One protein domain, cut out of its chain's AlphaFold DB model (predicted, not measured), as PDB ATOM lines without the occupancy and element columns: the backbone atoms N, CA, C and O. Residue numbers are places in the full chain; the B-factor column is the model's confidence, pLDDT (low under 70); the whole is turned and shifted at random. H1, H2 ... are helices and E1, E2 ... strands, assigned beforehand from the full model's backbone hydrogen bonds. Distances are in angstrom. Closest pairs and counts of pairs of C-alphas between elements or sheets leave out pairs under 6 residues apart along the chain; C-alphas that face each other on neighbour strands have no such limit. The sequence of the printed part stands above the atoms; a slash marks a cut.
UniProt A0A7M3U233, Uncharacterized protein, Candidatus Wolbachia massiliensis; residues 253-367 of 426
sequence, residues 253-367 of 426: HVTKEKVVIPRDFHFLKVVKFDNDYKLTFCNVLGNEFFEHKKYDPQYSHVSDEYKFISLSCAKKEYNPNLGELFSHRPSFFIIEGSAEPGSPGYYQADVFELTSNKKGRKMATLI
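AT A GLANCE: This is residues 253 to 367 of the 426 residues of an uncharacterized protein of Candidatus Wolbachia massiliensis (UniProt A0A7M3U233). A single sheet of six strands curls like part of an open barrel, with the small helix H2 packed on it by E2 and E3, while E1 and H1 lie off the sheet and the long loop of residues 300 to 313 is tied to it by a short antiparallel pairing of residues 308 to 309 with residues 279 to 280 of E3. The printed part has 115 residues, in the order E1 E2 E3 H1 E4 H2 E5 E6 E7; under half are in named elements, mostly strand. The sheet runs E3 E2 E5 E6 E7 E4, all antiparallel. The whole is compact, radius of gyration of the C-alphas 14.2 A, spanning 39 by 34 by 25 A.

IN THESE COORDINATES: Find C-alpha 258 at (-8.587, 30.807, 45.970), where E1 runs to 261. Next come E2, residues 267 to 273, 17.7 A, and E3, 276 to 282, 18.2 A. Then look for H1 at 296 to 299, E4 at 314 to 316 and H2 at 322 to 325. E5 is 332 to 339, 20.9 A; E6, 346 to 354, 23.5 A; E7, 359 to 366, 16.9 A, ends at (-20.392, 21.972, 40.743).

HOW THE PARTS SIT: The sheet is strongly twisted. In the hairpin E2 and E3, see N 271 and O 278, 2.9 A; between E2 and E5, N 268 and O 332, 2.8 A. E5, E6 and E7 make a meander, each strand the antiparallel neighbour of the one before: N 335 and O 350, 2.9 A; N 351 and O 364, 2.8 A. E7 bends by 66 degrees at residue 363 and is the antiparallel neighbour of E4, with N 315 and O 365 within hydrogen-bond range at 2.7 A. H2 is on the sheet, height 7.6 A, only just over none of its strands, with two C-alphas each on E3 and E2; its closest C-alphas to E3 are Leu 322 and Tyr 277, 5.9 A. H1 is not on the sheet. E1 pairs with no named strand. H1 and H2 are too short for an O i to N i+4 pair.

THE WHOLE: The C-alphas farthest apart, Asn 275 and Gly 342, are 41.9 A apart. The printed part has no cut. E3 to H1 and H1 to E4 are long links. Residues 340 to 344 and 357 to 358 have pLDDT under 70.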
ATOM      1  N   HIS A 253     -11.340  32.950  38.573       79.56
ATOM      2  CA  HIS A 253     -10.360  33.012  37.492       79.56
ATOM      3  C   HIS A 253      -9.954  34.438  37.106       79.56
ATOM      4  O   HIS A 253      -8.889  34.618  36.506       79.56
ATOM      5  N   VAL A 254     -10.779  35.425  37.463       83.25
ATOM      6  CA  VAL A 254     -10.556  36.852  37.214       83.25
ATOM      7  C   VAL A 254      -9.567  37.403  38.235       83.25
ATOM      8  O   VAL A 254      -8.548  37.981  37.869       83.25
ATOM      9  N   THR A 255      -9.841  37.198  39.525       84.19
ATOM     10  CA  THR A 255      -9.012  37.733  40.620       84.19
ATOM     11  C   THR A 255      -7.854  36.813  40.997       84.19
ATOM     12  O   THR A 255      -6.939  37.239  41.696       84.19
ATOM     13  N   LYS A 256      -7.885  35.551  40.542       82.81
ATOM     14  CA  LYS A 256      -6.999  34.451  40.971       82.81
ATOM     15  C   LYS A 256      -7.118  34.101  42.458       82.81
ATOM     16  O   LYS A 256      -6.341  33.284  42.950       82.81
ATOM     17  N   GLU A 257      -8.094  34.673  43.159       86.81
ATOM     18  CA  GLU A 257      -8.382  34.354  44.551       86.81
ATOM     19  C   GLU A 257      -8.849  32.899  44.672       86.81
ATOM     20  O   GLU A 257      -9.608  32.383  43.843       86.81
ATOM     21  N   LYS A 258      -8.342  32.222  45.703       88.50
ATOM     22  CA  LYS A 258      -8.587  30.807  45.970       88.50
ATOM     23  C   LYS A 258      -9.016  30.635  47.420       88.50
ATOM     24  O   LYS A 258      -8.283  31.015  48.332       88.50
ATOM     25  N   VAL A 259     -10.163  29.997  47.619       91.00
ATOM     26  CA  VAL A 259     -10.660  29.583  48.933       91.00
ATOM     27  C   VAL A 259     -10.627  28.068  49.003       91.00
ATOM     28  O   VAL A 259     -11.064  27.382  48.081       91.00
ATOM     29  N   VAL A 260     -10.083  27.540  50.096       92.44
ATOM     30  CA  VAL A 260      -9.942  26.099  50.305       92.44
ATOM     31  C   VAL A 260     -10.796  25.686  51.493       92.44
ATOM     32  O   VAL A 260     -10.532  26.085  52.630       92.44
ATOM     33  N   ILE A 261     -11.821  24.883  51.216       94.06
ATOM     34  CA  ILE A 261     -12.751  24.344  52.201       94.06
ATOM     35  C   ILE A 261     -12.264  22.945  52.615       94.06
ATOM     36  O   ILE A 261     -12.251  22.011  51.800       94.06
ATOM     37  N   PRO A 262     -11.850  22.766  53.880       93.75
ATOM     38  CA  PRO A 262     -11.384  21.482  54.375       93.75
ATOM     39  C   PRO A 262     -12.540  20.485  54.486       93.75
ATOM     40  O   PRO A 262     -13.688  20.875  54.704       93.75
ATOM     41  N   ARG A 263     -12.205  19.192  54.430       93.06
ATOM     42  CA  ARG A 263     -13.151  18.067  54.465       93.06
ATOM     43  C   ARG A 263     -14.213  18.145  55.562       93.06
ATOM     44  O   ARG A 263     -15.381  17.855  55.322       93.06
ATOM     45  N   ASP A 264     -13.832  18.594  56.756       93.88
ATOM     46  CA  ASP A 264     -14.757  18.725  57.889       93.88
ATOM     47  C   ASP A 264     -15.904  19.718  57.635       93.88
ATOM     48  O   ASP A 264     -16.884  19.687  58.372       93.88
ATOM     49  N   PHE A 265     -15.786  20.584  56.621       95.31
ATOM     50  CA  PHE A 265     -16.756  21.612  56.233       95.31
ATOM     51  C   PHE A 265     -17.402  21.361  54.861       95.31
ATOM     52  O   PHE A 265     -17.971  22.270  54.260       95.31
ATOM     53  N   HIS A 266     -17.342  20.127  54.353       95.00
ATOM     54  CA  HIS A 266     -17.987  19.744  53.088       95.00
ATOM     55  C   HIS A 266     -19.498  19.538  53.204       95.00
ATOM     56  O   HIS A 266     -20.146  19.164  52.229       95.00
ATOM     57  N   PHE A 267     -20.087  19.768  54.376       95.19
ATOM     58  CA  PHE A 267     -21.533  19.733  54.528       95.19
ATOM     59  C   PHE A 267     -22.131  21.068  54.114       95.19
ATOM     60  O   PHE A 267     -21.505  22.116  54.254       95.19
ATOM     61  N   LEU A 268     -23.367  21.027  53.631       95.38
ATOM     62  CA  LEU A 268     -24.104  22.213  53.243       95.38
ATOM     63  C   LEU A 268     -25.409  22.272  54.006       95.38
ATOM     64  O   LEU A 268     -26.180  21.305  54.027       95.38
ATOM     65  N   LYS A 269     -25.681  23.433  54.586       93.88
ATOM     66  CA  LYS A 269     -26.987  23.754  55.152       93.88
ATOM     67  C   LYS A 269     -27.617  24.899  54.379       93.88
ATOM     68  O   LYS A 269     -26.919  25.714  53.771       93.88
ATOM     69  N   VAL A 270     -28.939  24.960  54.437       93.00
ATOM     70  CA  VAL A 270     -29.683  26.085  53.887       93.00
ATOM     71  C   VAL A 270     -29.734  27.203  54.917       93.00
ATOM     72  O   VAL A 270     -30.190  27.002  56.043       93.00
ATOM     73  N   VAL A 271     -29.308  28.393  54.511       91.19
ATOM     74  CA  VAL A 271     -29.433  29.629  55.282       91.19
ATOM     75  C   VAL A 271     -30.318  30.617  54.548       91.19
ATOM     76  O   VAL A 271     -30.410  30.603  53.321       91.19
ATOM     77  N   LYS A 272     -30.973  31.485  55.313       89.50
ATOM     78  CA  LYS A 272     -31.669  32.636  54.758       89.50
ATOM     79  C   LYS A 272     -30.688  33.801  54.711       89.50
ATOM     80  O   LYS A 272     -30.179  34.199  55.755       89.50
ATOM     81  N   PHE A 273     -30.441  34.328  53.520       84.06
ATOM     82  CA  PHE A 273     -29.589  35.493  53.307       84.06
ATOM     83  C   PHE A 273     -30.387  36.523  52.511       84.06
ATOM     84  O   PHE A 273     -30.902  36.221  51.435       84.06
ATOM     85  N   ASP A 274     -30.550  37.716  53.081       85.19
ATOM     86  CA  ASP A 274     -31.517  38.719  52.629       85.19
ATOM     87  C   ASP A 274     -32.945  38.141  52.508       85.19
ATOM     88  O   ASP A 274     -33.562  37.738  53.502       85.19
ATOM     89  N   ASN A 275     -33.474  38.091  51.282       81.94
ATOM     90  CA  ASN A 275     -34.812  37.600  50.950       81.94
ATOM     91  C   ASN A 275     -34.799  36.235  50.246       81.94
ATOM     92  O   ASN A 275     -35.850  35.804  49.775       81.94
ATOM     93  N   ASP A 276     -33.649  35.562  50.195       84.31
ATOM     94  CA  ASP A 276     -33.478  34.299  49.478       84.31
ATOM     95  C   ASP A 276     -32.867  33.199  50.365       84.31
ATOM     96  O   ASP A 276     -32.323  33.459  51.446       84.31
ATOM     97  N   TYR A 277     -32.987  31.951  49.917       88.25
ATOM     98  CA  TYR A 277     -32.402  30.780  50.559       88.25
ATOM     99  C   TYR A 277     -31.156  30.332  49.800       88.25
ATOM    100  O   TYR A 277     -31.209  30.049  48.607       88.25
ATOM    101  N   LYS A 278     -30.029  30.222  50.507       89.94
ATOM    102  CA  LYS A 278     -28.724  29.871  49.933       89.94
ATOM    103  C   LYS A 278     -28.111  28.671  50.640       89.94
ATOM    104  O   LYS A 278     -28.408  28.404  51.803       89.94
ATOM    105  N   LEU A 279     -27.231  27.957  49.945       92.75
ATOM    106  CA  LEU A 279     -26.422  26.887  50.527       92.75
ATOM    107  C   LEU A 279     -25.088  27.457  51.008       92.75
ATOM    108  O   LEU A 279     -24.391  28.096  50.227       92.75
ATOM    109  N   THR A 280     -24.733  27.210  52.267       94.50
ATOM    110  CA  THR A 280     -23.446  27.614  52.866       94.50
ATOM    111  C   THR A 280     -22.672  26.398  53.362       94.50
ATOM    112  O   THR A 280     -23.275  25.387  53.739       94.50
ATOM    113  N   PHE A 281     -21.346  26.510  53.396       95.25
ATOM    114  CA  PHE A 281     -20.447  25.480  53.912       95.25
ATOM    115  C   PHE A 281     -20.522  25.405  55.430       95.25
ATOM    116  O   PHE A 281     -20.350  26.403  56.136       95.25
ATOM    117  N   CYS A 282     -20.723  24.207  55.955       94.75
ATOM    118  CA  CYS A 282     -20.767  23.963  57.381       94.75
ATOM    119  C   CYS A 282     -20.118  22.631  57.742       94.75
ATOM    120  O   CYS A 282     -19.910  21.757  56.903       94.75
ATOM    121  N   ASN A 283     -19.815  22.460  59.022       93.88
ATOM    122  CA  ASN A 283     -19.422  21.156  59.533       93.88
ATOM    123  C   ASN A 283     -20.635  20.247  59.789       93.88
ATOM    124  O   ASN A 283     -21.788  20.665  59.665       93.88
ATOM    125  N   VAL A 284     -20.380  19.005  60.207       91.50
ATOM    126  CA  VAL A 284     -21.428  18.015  60.527       91.50
ATOM    127  C   VAL A 284     -22.420  18.486  61.607       91.50
ATOM    128  O   VAL A 284     -23.547  18.001  61.676       91.50
ATOM    129  N   LEU A 285     -22.018  19.445  62.449       90.75
ATOM    130  CA  LEU A 285     -22.855  20.031  63.499       90.75
ATOM    131  C   LEU A 285     -23.659  21.250  63.015       90.75
ATOM    132  O   LEU A 285     -24.477  21.762  63.775       90.75
ATOM    133  N   GLY A 286     -23.443  21.712  61.780       91.44
ATOM    134  CA  GLY A 286     -24.100  22.889  61.209       91.44
ATOM    135  C   GLY A 286     -23.392  24.222  61.477       91.44
ATOM    136  O   GLY A 286     -23.947  25.276  61.156       91.44
ATOM    137  N   ASN A 287     -22.174  24.212  62.036       93.12
ATOM    138  CA  ASN A 287     -21.387  25.436  62.227       93.12
ATOM    139  C   ASN A 287     -20.793  25.888  60.890       93.12
ATOM    140  O   ASN A 287     -20.144  25.089  60.216       93.12
ATOM    141  N   GLU A 288     -20.992  27.152  60.530       93.31
ATOM    142  CA  GLU A 288     -20.597  27.711  59.231       93.31
ATOM    143  C   GLU A 288     -19.092  27.903  59.131       93.31
ATOM    144  O   GLU A 288     -18.456  28.325  60.093       93.31
ATOM    145  N   PHE A 289     -18.519  27.604  57.966       93.56
ATOM    146  CA  PHE A 289     -17.079  27.699  57.733       93.56
ATOM    147  C   PHE A 289     -16.555  29.124  57.922       93.56
ATOM    148  O   PHE A 289     -15.616  29.333  58.691       93.56
ATOM    149  N   PHE A 290     -17.196  30.097  57.270       88.62
ATOM    150  CA  PHE A 290     -16.761  31.495  57.273       88.62
ATOM    151  C   PHE A 290     -17.013  32.217  58.600       88.62
ATOM    152  O   PHE A 290     -16.364  33.217  58.868       88.62
ATOM    153  N   GLU A 291     -17.893  31.693  59.455       86.06
ATOM    154  CA  GLU A 291     -18.134  32.227  60.805       86.06
ATOM    155  C   GLU A 291     -17.357  31.454  61.885       86.06
ATOM    156  O   GLU A 291     -17.366  31.793  63.074       86.06
ATOM    157  N   HIS A 292     -16.683  30.366  61.507       84.31
ATOM    158  CA  HIS A 292     -15.961  29.541  62.455       84.31
ATOM    159  C   HIS A 292     -14.695  30.268  62.913       84.31
ATOM    160  O   HIS A 292     -13.795  30.502  62.113       84.31
ATOM    161  N   LYS A 293     -14.555  30.518  64.223       77.62
ATOM    162  CA  LYS A 293     -13.437  31.276  64.842       77.62
ATOM    163  C   LYS A 293     -12.028  30.928  64.342       77.62
ATOM    164  O   LYS A 293     -11.134  31.763  64.395       77.62
ATOM    165  N   LYS A 294     -11.809  29.677  63.921       79.88
ATOM    166  CA  LYS A 294     -10.530  29.209  63.358       79.88
ATOM    167  C   LYS A 294     -10.222  29.820  61.980       79.88
ATOM    168  O   LYS A 294      -9.056  30.055  61.690       79.88
ATOM    169  N   TYR A 295     -11.240  30.019  61.147       79.69
ATOM    170  CA  TYR A 295     -11.119  30.405  59.736       79.69
ATOM    171  C   TYR A 295     -11.606  31.830  59.464       79.69
ATOM    172  O   TYR A 295     -11.096  32.464  58.546       79.69
ATOM    173  N   ASP A 296     -12.517  32.349  60.289       76.56
ATOM    174  CA  ASP A 296     -13.046  33.716  60.201       76.56
ATOM    175  C   ASP A 296     -11.933  34.782  60.038       76.56
ATOM    176  O   ASP A 296     -11.963  35.521  59.056       76.56
ATOM    177  N   PRO A 297     -10.839  34.794  60.836       81.88
ATOM    178  CA  PRO A 297      -9.764  35.769  60.627       81.88
ATOM    179  C   PRO A 297      -9.084  35.662  59.255       81.88
ATOM    180  O   PRO A 297      -8.725  36.681  58.668       81.88
ATOM    181  N   GLN A 298      -8.914  34.438  58.742       83.69
ATOM    182  CA  GLN A 298      -8.219  34.165  57.481       83.69
ATOM    183  C   GLN A 298      -9.041  34.605  56.268       83.69
ATOM    184  O   GLN A 298      -8.463  35.116  55.315       83.69
ATOM    185  N   TYR A 299     -10.362  34.428  56.307       83.19
ATOM    186  CA  TYR A 299     -11.248  34.690  55.168       83.19
ATOM    187  C   TYR A 299     -12.164  35.904  55.365       83.19
ATOM    188  O   TYR A 299     -13.054  36.142  54.559       83.19
ATOM    189  N   SER A 300     -11.914  36.713  56.397       81.19
ATOM    190  CA  SER A 300     -12.666  37.942  56.701       81.19
ATOM    191  C   SER A 300     -12.686  38.979  55.569       81.19
ATOM    192  O   SER A 300     -13.583  39.816  55.524       81.19
ATOM    193  N   HIS A 301     -11.706  38.933  54.663       81.75
ATOM    194  CA  HIS A 301     -11.588  39.828  53.508       81.75
ATOM    195  C   HIS A 301     -12.232  39.273  52.231       81.75
ATOM    196  O   HIS A 301     -12.303  39.989  51.234       81.75
ATOM    197  N   VAL A 302     -12.666  38.010  52.248       82.81
ATOM    198  CA  VAL A 302     -13.239  37.342  51.081       82.81
ATOM    199  C   VAL A 302     -14.683  37.804  50.890       82.81
ATOM    200  O   VAL A 302     -15.455  37.898  51.846       82.81
ATOM    201  N   SER A 303     -15.038  38.090  49.638       83.50
ATOM    202  CA  SER A 303     -16.381  38.507  49.223       83.50
ATOM    203  C   SER A 303     -17.460  37.492  49.632       83.50
ATOM    204  O   SER A 303     -17.226  36.281  49.683       83.50
ATOM    205  N   ASP A 304     -18.681  37.975  49.883       83.81
ATOM    206  CA  ASP A 304     -19.827  37.126  50.241       83.81
ATOM    207  C   ASP A 304     -20.175  36.099  49.147       83.81
ATOM    208  O   ASP A 304     -20.793  35.075  49.436       83.81
ATOM    209  N   GLU A 305     -19.739  36.318  47.902       82.94
ATOM    210  CA  GLU A 305     -19.911  35.367  46.795       82.94
ATOM    211  C   GLU A 305     -19.236  34.008  47.042       82.94
ATOM    212  O   GLU A 305     -19.670  33.008  46.477       82.94
ATOM    213  N   TYR A 306     -18.223  33.944  47.916       87.06
ATOM    214  CA  TYR A 306     -17.575  32.683  48.294       87.06
ATOM    215  C   TYR A 306     -18.239  32.007  49.492       87.06
ATOM    216  O   TYR A 306     -17.990  30.830  49.750       87.06
ATOM    217  N   LYS A 307     -19.079  32.735  50.239       88.12
ATOM    218  CA  LYS A 307     -19.772  32.189  51.413       88.12
ATOM    219  C   LYS A 307     -20.866  31.208  51.031       88.12
ATOM    220  O   LYS A 307     -21.205  30.327  51.819       88.12
ATOM    221  N   PHE A 308     -21.394  31.348  49.820       89.94
ATOM    222  CA  PHE A 308     -22.523  30.575  49.342       89.94
ATOM    223  C   PHE A 308     -22.176  29.816  48.073       89.94
ATOM    224  O   PHE A 308     -21.461  30.310  47.206       89.94
ATOM    225  N   ILE A 309     -22.759  28.632  47.927       85.94
ATOM    226  CA  ILE A 309     -22.738  27.930  46.651       85.94
ATOM    227  C   ILE A 309     -23.743  28.588  45.728       85.94
ATOM    228  O   ILE A 309     -24.943  28.650  46.012       85.94
ATOM    229  N   SER A 310     -23.241  29.019  44.581       77.06
ATOM    230  CA  SER A 310     -24.090  29.412  43.475       77.06
ATOM    231  C   SER A 310     -24.585  28.163  42.753       77.06
ATOM    232  O   SER A 310     -23.846  27.528  42.004       77.06
ATOM    233  N   LEU A 311     -25.850  27.794  42.972       73.75
ATOM    234  CA  LEU A 311     -26.469  26.674  42.256       73.75
ATOM    235  C   LEU A 311     -26.604  26.943  40.751       73.75
ATOM    236  O   LEU A 311     -26.766  25.993  39.994       73.75
ATOM    237  N   SER A 312     -26.523  28.195  40.290       71.94
ATOM    238  CA  SER A 312     -26.400  28.479  38.854       71.94
ATOM    239  C   SER A 312     -25.027  28.098  38.286       71.94
ATOM    240  O   SER A 312     -24.903  27.922  37.081       71.94
ATOM    241  N   CYS A 313     -24.028  27.885  39.147       75.50
ATOM    242  CA  CYS A 313     -22.716  27.330  38.813       75.50
ATOM    243  C   CYS A 313     -22.656  25.813  39.078       75.50
ATOM    244  O   CYS A 313     -21.617  25.288  39.477       75.50
ATOM    245  N   ALA A 314     -23.765  25.095  38.877       82.75
ATOM    246  CA  ALA A 314     -23.813  23.648  39.033       82.75
ATOM    247  C   ALA A 314     -24.626  22.977  37.919       82.75
ATOM    248  O   ALA A 314     -25.681  23.473  37.525       82.75
ATOM    249  N   LYS A 315     -24.169  21.806  37.469       83.81
ATOM    250  CA  LYS A 315     -24.931  20.864  36.654       83.81
ATOM    251  C   LYS A 315     -25.848  20.052  37.559       83.81
ATOM    252  O   LYS A 315     -25.423  19.107  38.221       83.81
ATOM    253  N   LYS A 316     -27.110  20.446  37.624       80.44
ATOM    254  CA  LYS A 316     -28.111  19.876  38.525       80.44
ATOM    255  C   LYS A 316     -28.777  18.652  37.914       80.44
ATOM    256  O   LYS A 316     -29.136  18.653  36.738       80.44
ATOM    257  N   GLU A 317     -29.019  17.650  38.748       83.75
ATOM    258  CA  GLU A 317     -29.917  16.533  38.443       83.75
ATOM    259  C   GLU A 317     -31.365  16.841  38.835       83.75
ATOM    260  O   GLU A 317     -32.303  16.297  38.252       83.75
ATOM    261  N   TYR A 318     -31.558  17.697  39.841       79.50
ATOM    262  CA  TYR A 318     -32.856  18.239  40.230       79.50
ATOM    263  C   TYR A 318     -32.670  19.551  41.013       79.50
ATOM    264  O   TYR A 318     -31.603  19.815  41.564       79.50
ATOM    265  N   ASN A 319     -33.722  20.371  41.081       78.25
ATOM    266  CA  ASN A 319     -33.748  21.594  41.887       78.25
ATOM    267  C   ASN A 319     -34.417  21.308  43.248       78.25
ATOM    268  O   ASN A 319     -35.618  21.022  43.266       78.25
ATOM    269  N   PRO A 320     -33.700  21.367  44.385       80.75
ATOM    270  CA  PRO A 320     -34.331  21.250  45.697       80.75
ATOM    271  C   PRO A 320     -35.140  22.508  46.044       80.75
ATOM    272  O   PRO A 320     -34.715  23.628  45.759       80.75
ATOM    273  N   ASN A 321     -36.265  22.342  46.747       84.38
ATOM    274  CA  ASN A 321     -36.945  23.468  47.385       84.38
ATOM    275  C   ASN A 321     -36.179  23.875  48.653       84.38
ATOM    276  O   ASN A 321     -36.419  23.342  49.737       84.38
ATOM    277  N   LEU A 322     -35.241  24.817  48.523       86.62
ATOM    278  CA  LEU A 322     -34.411  25.262  49.647       86.62
ATOM    279  C   LEU A 322     -35.248  25.830  50.806       86.62
ATOM    280  O   LEU A 322     -34.893  25.625  51.964       86.62
ATOM    281  N   GLY A 323     -36.392  26.461  50.523       86.25
ATOM    282  CA  GLY A 323     -37.277  27.000  51.558       86.25
ATOM    283  C   GLY A 323     -37.836  25.935  52.507       86.25
ATOM    284  O   GLY A 323     -38.006  26.202  53.693       86.25
ATOM    285  N   GLU A 324     -38.061  24.711  52.019       87.31
ATOM    286  CA  GLU A 324     -38.502  23.571  52.841       87.31
ATOM    287  C   GLU A 324     -37.355  22.918  53.627       87.31
ATOM    288  O   GLU A 324     -37.590  22.215  54.610       87.31
ATOM    289  N   LEU A 325     -36.113  23.158  53.208       86.56
ATOM    290  CA  LEU A 325     -34.905  22.569  53.786       86.56
ATOM    291  C   LEU A 325     -34.192  23.504  54.772       86.56
ATOM    292  O   LEU A 325     -33.171  23.122  55.346       86.56
ATOM    293  N   PHE A 326     -34.721  24.711  54.991       88.19
ATOM    294  CA  PHE A 326     -34.173  25.675  55.937       88.19
ATOM    295  C   PHE A 326     -34.098  25.090  57.355       88.19
ATOM    296  O   PHE A 326     -35.109  24.801  57.997       88.19
ATOM    297  N   SER A 327     -32.872  24.900  57.847       84.00
ATOM    298  CA  SER A 327     -32.602  24.255  59.129       84.00
ATOM    299  C   SER A 327     -31.205  24.599  59.642       84.00
ATOM    300  O   SER A 327     -30.306  24.950  58.884       84.00
ATOM    301  N   HIS A 328     -30.985  24.422  60.947       82.69
ATOM    302  CA  HIS A 328     -29.641  24.479  61.529       82.69
ATOM    303  C   HIS A 328     -28.779  23.261  61.164       82.69
ATOM    304  O   HIS A 328     -27.567  23.299  61.360       82.69
ATOM    305  N   ARG A 329     -29.388  22.174  60.675       88.19
ATOM    306  CA  ARG A 329     -28.679  20.948  60.297       88.19
ATOM    307  C   ARG A 329     -28.294  20.970  58.818       88.19
ATOM    308  O   ARG A 329     -29.043  21.529  58.020       88.19
ATOM    309  N   PRO A 330     -27.173  20.333  58.445       93.12
ATOM    310  CA  PRO A 330     -26.847  20.138  57.043       93.12
ATOM    311  C   PRO A 330     -27.887  19.260  56.342       93.12
ATOM    312  O   PRO A 330     -28.377  18.281  56.910       93.12
ATOM    313  N   SER A 331     -28.187  19.614  55.096       92.88
ATOM    314  CA  SER A 331     -29.118  18.907  54.205       92.88
ATOM    315  C   SER A 331     -28.391  18.224  53.052       92.88
ATOM    316  O   SER A 331     -28.918  17.279  52.470       92.88
ATOM    317  N   PHE A 332     -27.176  18.675  52.735       94.69
ATOM    318  CA  PHE A 332     -26.360  18.125  51.659       94.69
ATOM    319  C   PHE A 332     -24.906  17.978  52.099       94.69
ATOM    320  O   PHE A 332     -24.497  18.475  53.151       94.69
ATOM    321  N   PHE A 333     -24.120  17.290  51.281       93.94
ATOM    322  CA  PHE A 333     -22.679  17.187  51.442       93.94
ATOM    323  C   PHE A 333     -21.987  17.072  50.083       93.94
ATOM    324  O   PHE A 333     -22.581  16.594  49.114       93.94
ATOM    325  N   ILE A 334     -20.741  17.528  50.028       94.44
ATOM    326  CA  ILE A 334     -19.887  17.538  48.841       94.44
ATOM    327  C   ILE A 334     -18.859  16.419  48.959       94.44
ATOM    328  O   ILE A 334     -18.314  16.190  50.038       94.44
ATOM    329  N   ILE A 335     -18.602  15.720  47.858       92.25
ATOM    330  CA  ILE A 335     -17.558  14.697  47.748       92.25
ATOM    331  C   ILE A 335     -16.918  14.708  46.364       92.25
ATOM    332  O   ILE A 335     -17.460  15.277  45.417       92.25
ATOM    333  N   GLU A 336     -15.788  14.015  46.259       91.75
ATOM    334  CA  GLU A 336     -15.137  13.710  44.988       91.75
ATOM    335  C   GLU A 336     -16.099  12.959  44.057       91.75
ATOM    336  O   GLU A 336     -16.692  11.933  44.417       91.75
ATOM    337  N   GLY A 337     -16.282  13.531  42.871       86.69
ATOM    338  CA  GLY A 337     -17.012  12.952  41.755       86.69
ATOM    339  C   GLY A 337     -16.083  12.176  40.827       86.69
ATOM    340  O   GLY A 337     -15.178  11.458  41.258       86.69
ATOM    341  N   SER A 338     -16.324  12.306  39.525       82.44
ATOM    342  CA  SER A 338     -15.468  11.705  38.503       82.44
ATOM    343  C   SER A 338     -14.056  12.291  38.559       82.44
ATOM    344  O   SER A 338     -13.879  13.488  38.793       82.44
ATOM    345  N   ALA A 339     -13.058  11.434  38.332       78.44
ATOM    346  CA  ALA A 339     -11.697  11.888  38.082       78.44
ATOM    347  C   ALA A 339     -11.664  12.672  36.773       78.44
ATOM    348  O   ALA A 339     -12.261  12.240  35.781       78.44
ATOM    349  N   GLU A 340     -10.948  13.785  36.780       65.19
ATOM    350  CA  GLU A 340     -10.840  14.622  35.598       65.19
ATOM    351  C   GLU A 340      -9.814  14.039  34.611       65.19
ATOM    352  O   GLU A 340      -8.682  13.716  35.006       65.19
ATOM    353  N   PRO A 341     -10.184  13.821  33.331       62.97
ATOM    354  CA  PRO A 341      -9.276  13.253  32.344       62.97
ATOM    355  C   PRO A 341      -8.019  14.115  32.178       62.97
ATOM    356  O   PRO A 341      -8.097  15.268  31.782       62.97
ATOM    357  N   GLY A 342      -6.841  13.541  32.436       63.19
ATOM    358  CA  GLY A 342      -5.557  14.227  32.231       63.19
ATOM    359  C   GLY A 342      -4.988  14.955  33.454       63.19
ATOM    360  O   GLY A 342      -3.815  15.320  33.412       63.19
ATOM    361  N   SER A 343      -5.732  15.050  34.563       66.62
ATOM    362  CA  SER A 343      -5.316  15.786  35.771       66.62
ATOM    363  C   SER A 343      -5.319  14.903  37.027       66.62
ATOM    364  O   SER A 343      -6.294  14.880  37.782       66.62
ATOM    365  N   PRO A 344      -4.233  14.154  37.301       68.81
ATOM    366  CA  PRO A 344      -4.151  13.301  38.483       68.81
ATOM    367  C   PRO A 344      -4.341  14.100  39.782       68.81
ATOM    368  O   PRO A 344      -3.641  15.083  40.011       68.81
ATOM    369  N   GLY A 345      -5.256  13.650  40.643       72.94
ATOM    370  CA  GLY A 345      -5.542  14.289  41.936       72.94
ATOM    371  C   GLY A 345      -6.604  15.393  41.890       72.94
ATOM    372  O   GLY A 345      -6.973  15.900  42.948       72.94
ATOM    373  N   TYR A 346      -7.120  15.729  40.704       78.88
ATOM    374  CA  TYR A 346      -8.227  16.663  40.523       78.88
ATOM    375  C   TYR A 346      -9.517  15.906  40.206       78.88
ATOM    376  O   TYR A 346      -9.556  15.045  39.322       78.88
ATOM    377  N   TYR A 347     -10.577  16.233  40.939       86.56
ATOM    378  CA  TYR A 347     -11.880  15.597  40.787       86.56
ATOM    379  C   TYR A 347     -12.987  16.642  40.734       86.56
ATOM    380  O   TYR A 347     -12.886  17.716  41.332       86.56
ATOM    381  N   GLN A 348     -14.088  16.287  40.080       89.00
ATOM    382  CA  GLN A 348     -15.322  17.063  40.151       89.00
ATOM    383  C   GLN A 348     -15.832  17.142  41.591       89.00
ATOM    384  O   GLN A 348     -15.624  16.227  42.394       89.00
ATOM    385  N   ALA A 349     -16.543  18.219  41.912       92.12
ATOM    386  CA  ALA A 349     -17.210  18.374  43.197       92.12
ATOM    387  C   ALA A 349     -18.694  18.004  43.065       92.12
ATOM    388  O   ALA A 349     -19.505  18.791  42.578       92.12
ATOM    389  N   ASP A 350     -19.064  16.809  43.521       93.38
ATOM    390  CA  ASP A 350     -20.448  16.341  43.479       93.38
ATOM    391  C   ASP A 350     -21.179  16.627  44.793       93.38
ATOM    392  O   ASP A 350     -20.693  16.314  45.880       93.38
ATOM    393  N   VAL A 351     -22.401  17.141  44.685       93.62
ATOM    394  CA  VAL A 351     -23.294  17.447  45.803       93.62
ATOM    395  C   VAL A 351     -24.365  16.369  45.931       93.62
ATOM    396  O   VAL A 351     -25.090  16.080  44.979       93.62
ATOM    397  N   PHE A 352     -24.516  15.811  47.128       93.38
ATOM    398  CA  PHE A 352     -25.489  14.765  47.444       93.38
ATOM    399  C   PHE A 352     -26.372  15.152  48.625       93.38
ATOM    400  O   PHE A 352     -25.931  15.834  49.548       93.38
ATOM    401  N   GLU A 353     -27.610  14.663  48.633       93.12
ATOM    402  CA  GLU A 353     -28.483  14.755  49.807       93.12
ATOM    403  C   GLU A 353     -27.888  14.006  50.998       93.12
ATOM    404  O   GLU A 353     -27.430  12.862  50.886       93.12
ATOM    405  N   LEU A 354     -27.976  14.626  52.169       88.94
ATOM    406  CA  LEU A 354     -27.642  13.994  53.429       88.94
ATOM    407  C   LEU A 354     -28.876  13.256  53.963       88.94
ATOM    408  O   LEU A 354     -29.809  13.865  54.483       88.94
ATOM    409  N   THR A 355     -28.880  11.926  53.854       82.19
ATOM    410  CA  THR A 355     -29.925  11.091  54.469       82.19
ATOM    411  C   THR A 355     -29.432  10.514  55.788       82.19
ATOM    412  O   THR A 355     -28.230  10.379  56.013       82.19
ATOM    413  N   SER A 356     -30.359  10.135  56.666       70.75
ATOM    414  CA  SER A 356     -30.077   9.732  58.049       70.75
ATOM    415  C   SER A 356     -29.065   8.593  58.207       70.75
ATOM    416  O   SER A 356     -28.510   8.476  59.291       70.75
ATOM    417  N   ASN A 357     -28.788   7.791  57.168       58.81
ATOM    418  CA  ASN A 357     -27.819   6.691  57.250       58.81
ATOM    419  C   ASN A 357     -26.916   6.492  56.011       58.81
ATOM    420  O   ASN A 357     -26.090   5.580  56.048       58.81
ATOM    421  N   LYS A 358     -27.062   7.256  54.910       69.81
ATOM    422  CA  LYS A 358     -26.289   7.064  53.657       69.81
ATOM    423  C   LYS A 358     -26.189   8.337  52.798       69.81
ATOM    424  O   LYS A 358     -26.941   9.294  52.978       69.81
ATOM    425  N   LYS A 359     -25.303   8.280  51.797       80.19
ATOM    426  CA  LYS A 359     -25.321   9.128  50.594       80.19
ATOM    427  C   LYS A 359     -26.702   9.028  49.929       80.19
ATOM    428  O   LYS A 359     -27.102   7.928  49.548       80.19
ATOM    429  N   GLY A 360     -27.434  10.141  49.882       86.00
ATOM    430  CA  GLY A 360     -28.741  10.237  49.233       86.00
ATOM    431  C   GLY A 360     -28.630  10.411  47.721       86.00
ATOM    432  O   GLY A 360     -27.638  10.004  47.112       86.00
ATOM    433  N   ARG A 361     -29.652  11.009  47.102       90.50
ATOM    434  CA  ARG A 361     -29.643  11.285  45.661       90.50
ATOM    435  C   ARG A 361     -28.583  12.343  45.326       90.50
ATOM    436  O   ARG A 361     -28.377  13.277  46.105       90.50
ATOM    437  N   LYS A 362     -27.917  12.208  44.173       91.38
ATOM    438  CA  LYS A 362     -27.053  13.270  43.635       91.38
ATOM    439  C   LYS A 362     -27.924  14.467  43.278       91.38
ATOM    440  O   LYS A 362     -28.922  14.323  42.582       91.38
ATOM    441  N   MET A 363     -27.577  15.627  43.814       89.31
ATOM    442  CA  MET A 363     -28.279  16.881  43.564       89.31
ATOM    443  C   MET A 363     -27.673  17.597  42.365       89.31
ATOM    444  O   MET A 363     -28.399  18.020  41.470       89.31
ATOM    445  N   ALA A 364     -26.349  17.738  42.353       90.56
ATOM    446  CA  ALA A 364     -25.641  18.451  41.305       90.56
ATOM    447  C   ALA A 364     -24.153  18.082  41.262       90.56
ATOM    448  O   ALA A 364     -23.621  17.517  42.215       90.56
ATOM    449  N   THR A 365     -23.489  18.461  40.179       91.25
ATOM    450  CA  THR A 365     -22.030  18.576  40.066       91.25
ATOM    451  C   THR A 365     -21.698  20.058  39.971       91.25
ATOM    452  O   THR A 365     -22.278  20.751  39.138       91.25
ATOM    453  N   LEU A 366     -20.831  20.579  40.835       90.50
ATOM    454  CA  LEU A 366     -20.392  21.972  40.743       90.50
ATOM    455  C   LEU A 366     -19.468  22.137  39.532       90.50
ATOM    456  O   LEU A 366     -18.647  21.265  39.261       90.50
ATOM    457  N   ILE A 367     -19.636  23.239  38.805       86.31
ATOM    458  CA  ILE A 367     -18.898  23.508  37.569       86.31
ATOM    459  C   ILE A 367     -17.477  23.972  37.909       86.31
ATOM    460  O   ILE A 367     -17.285  24.850  38.753       86.31
TER     461      ILE A 367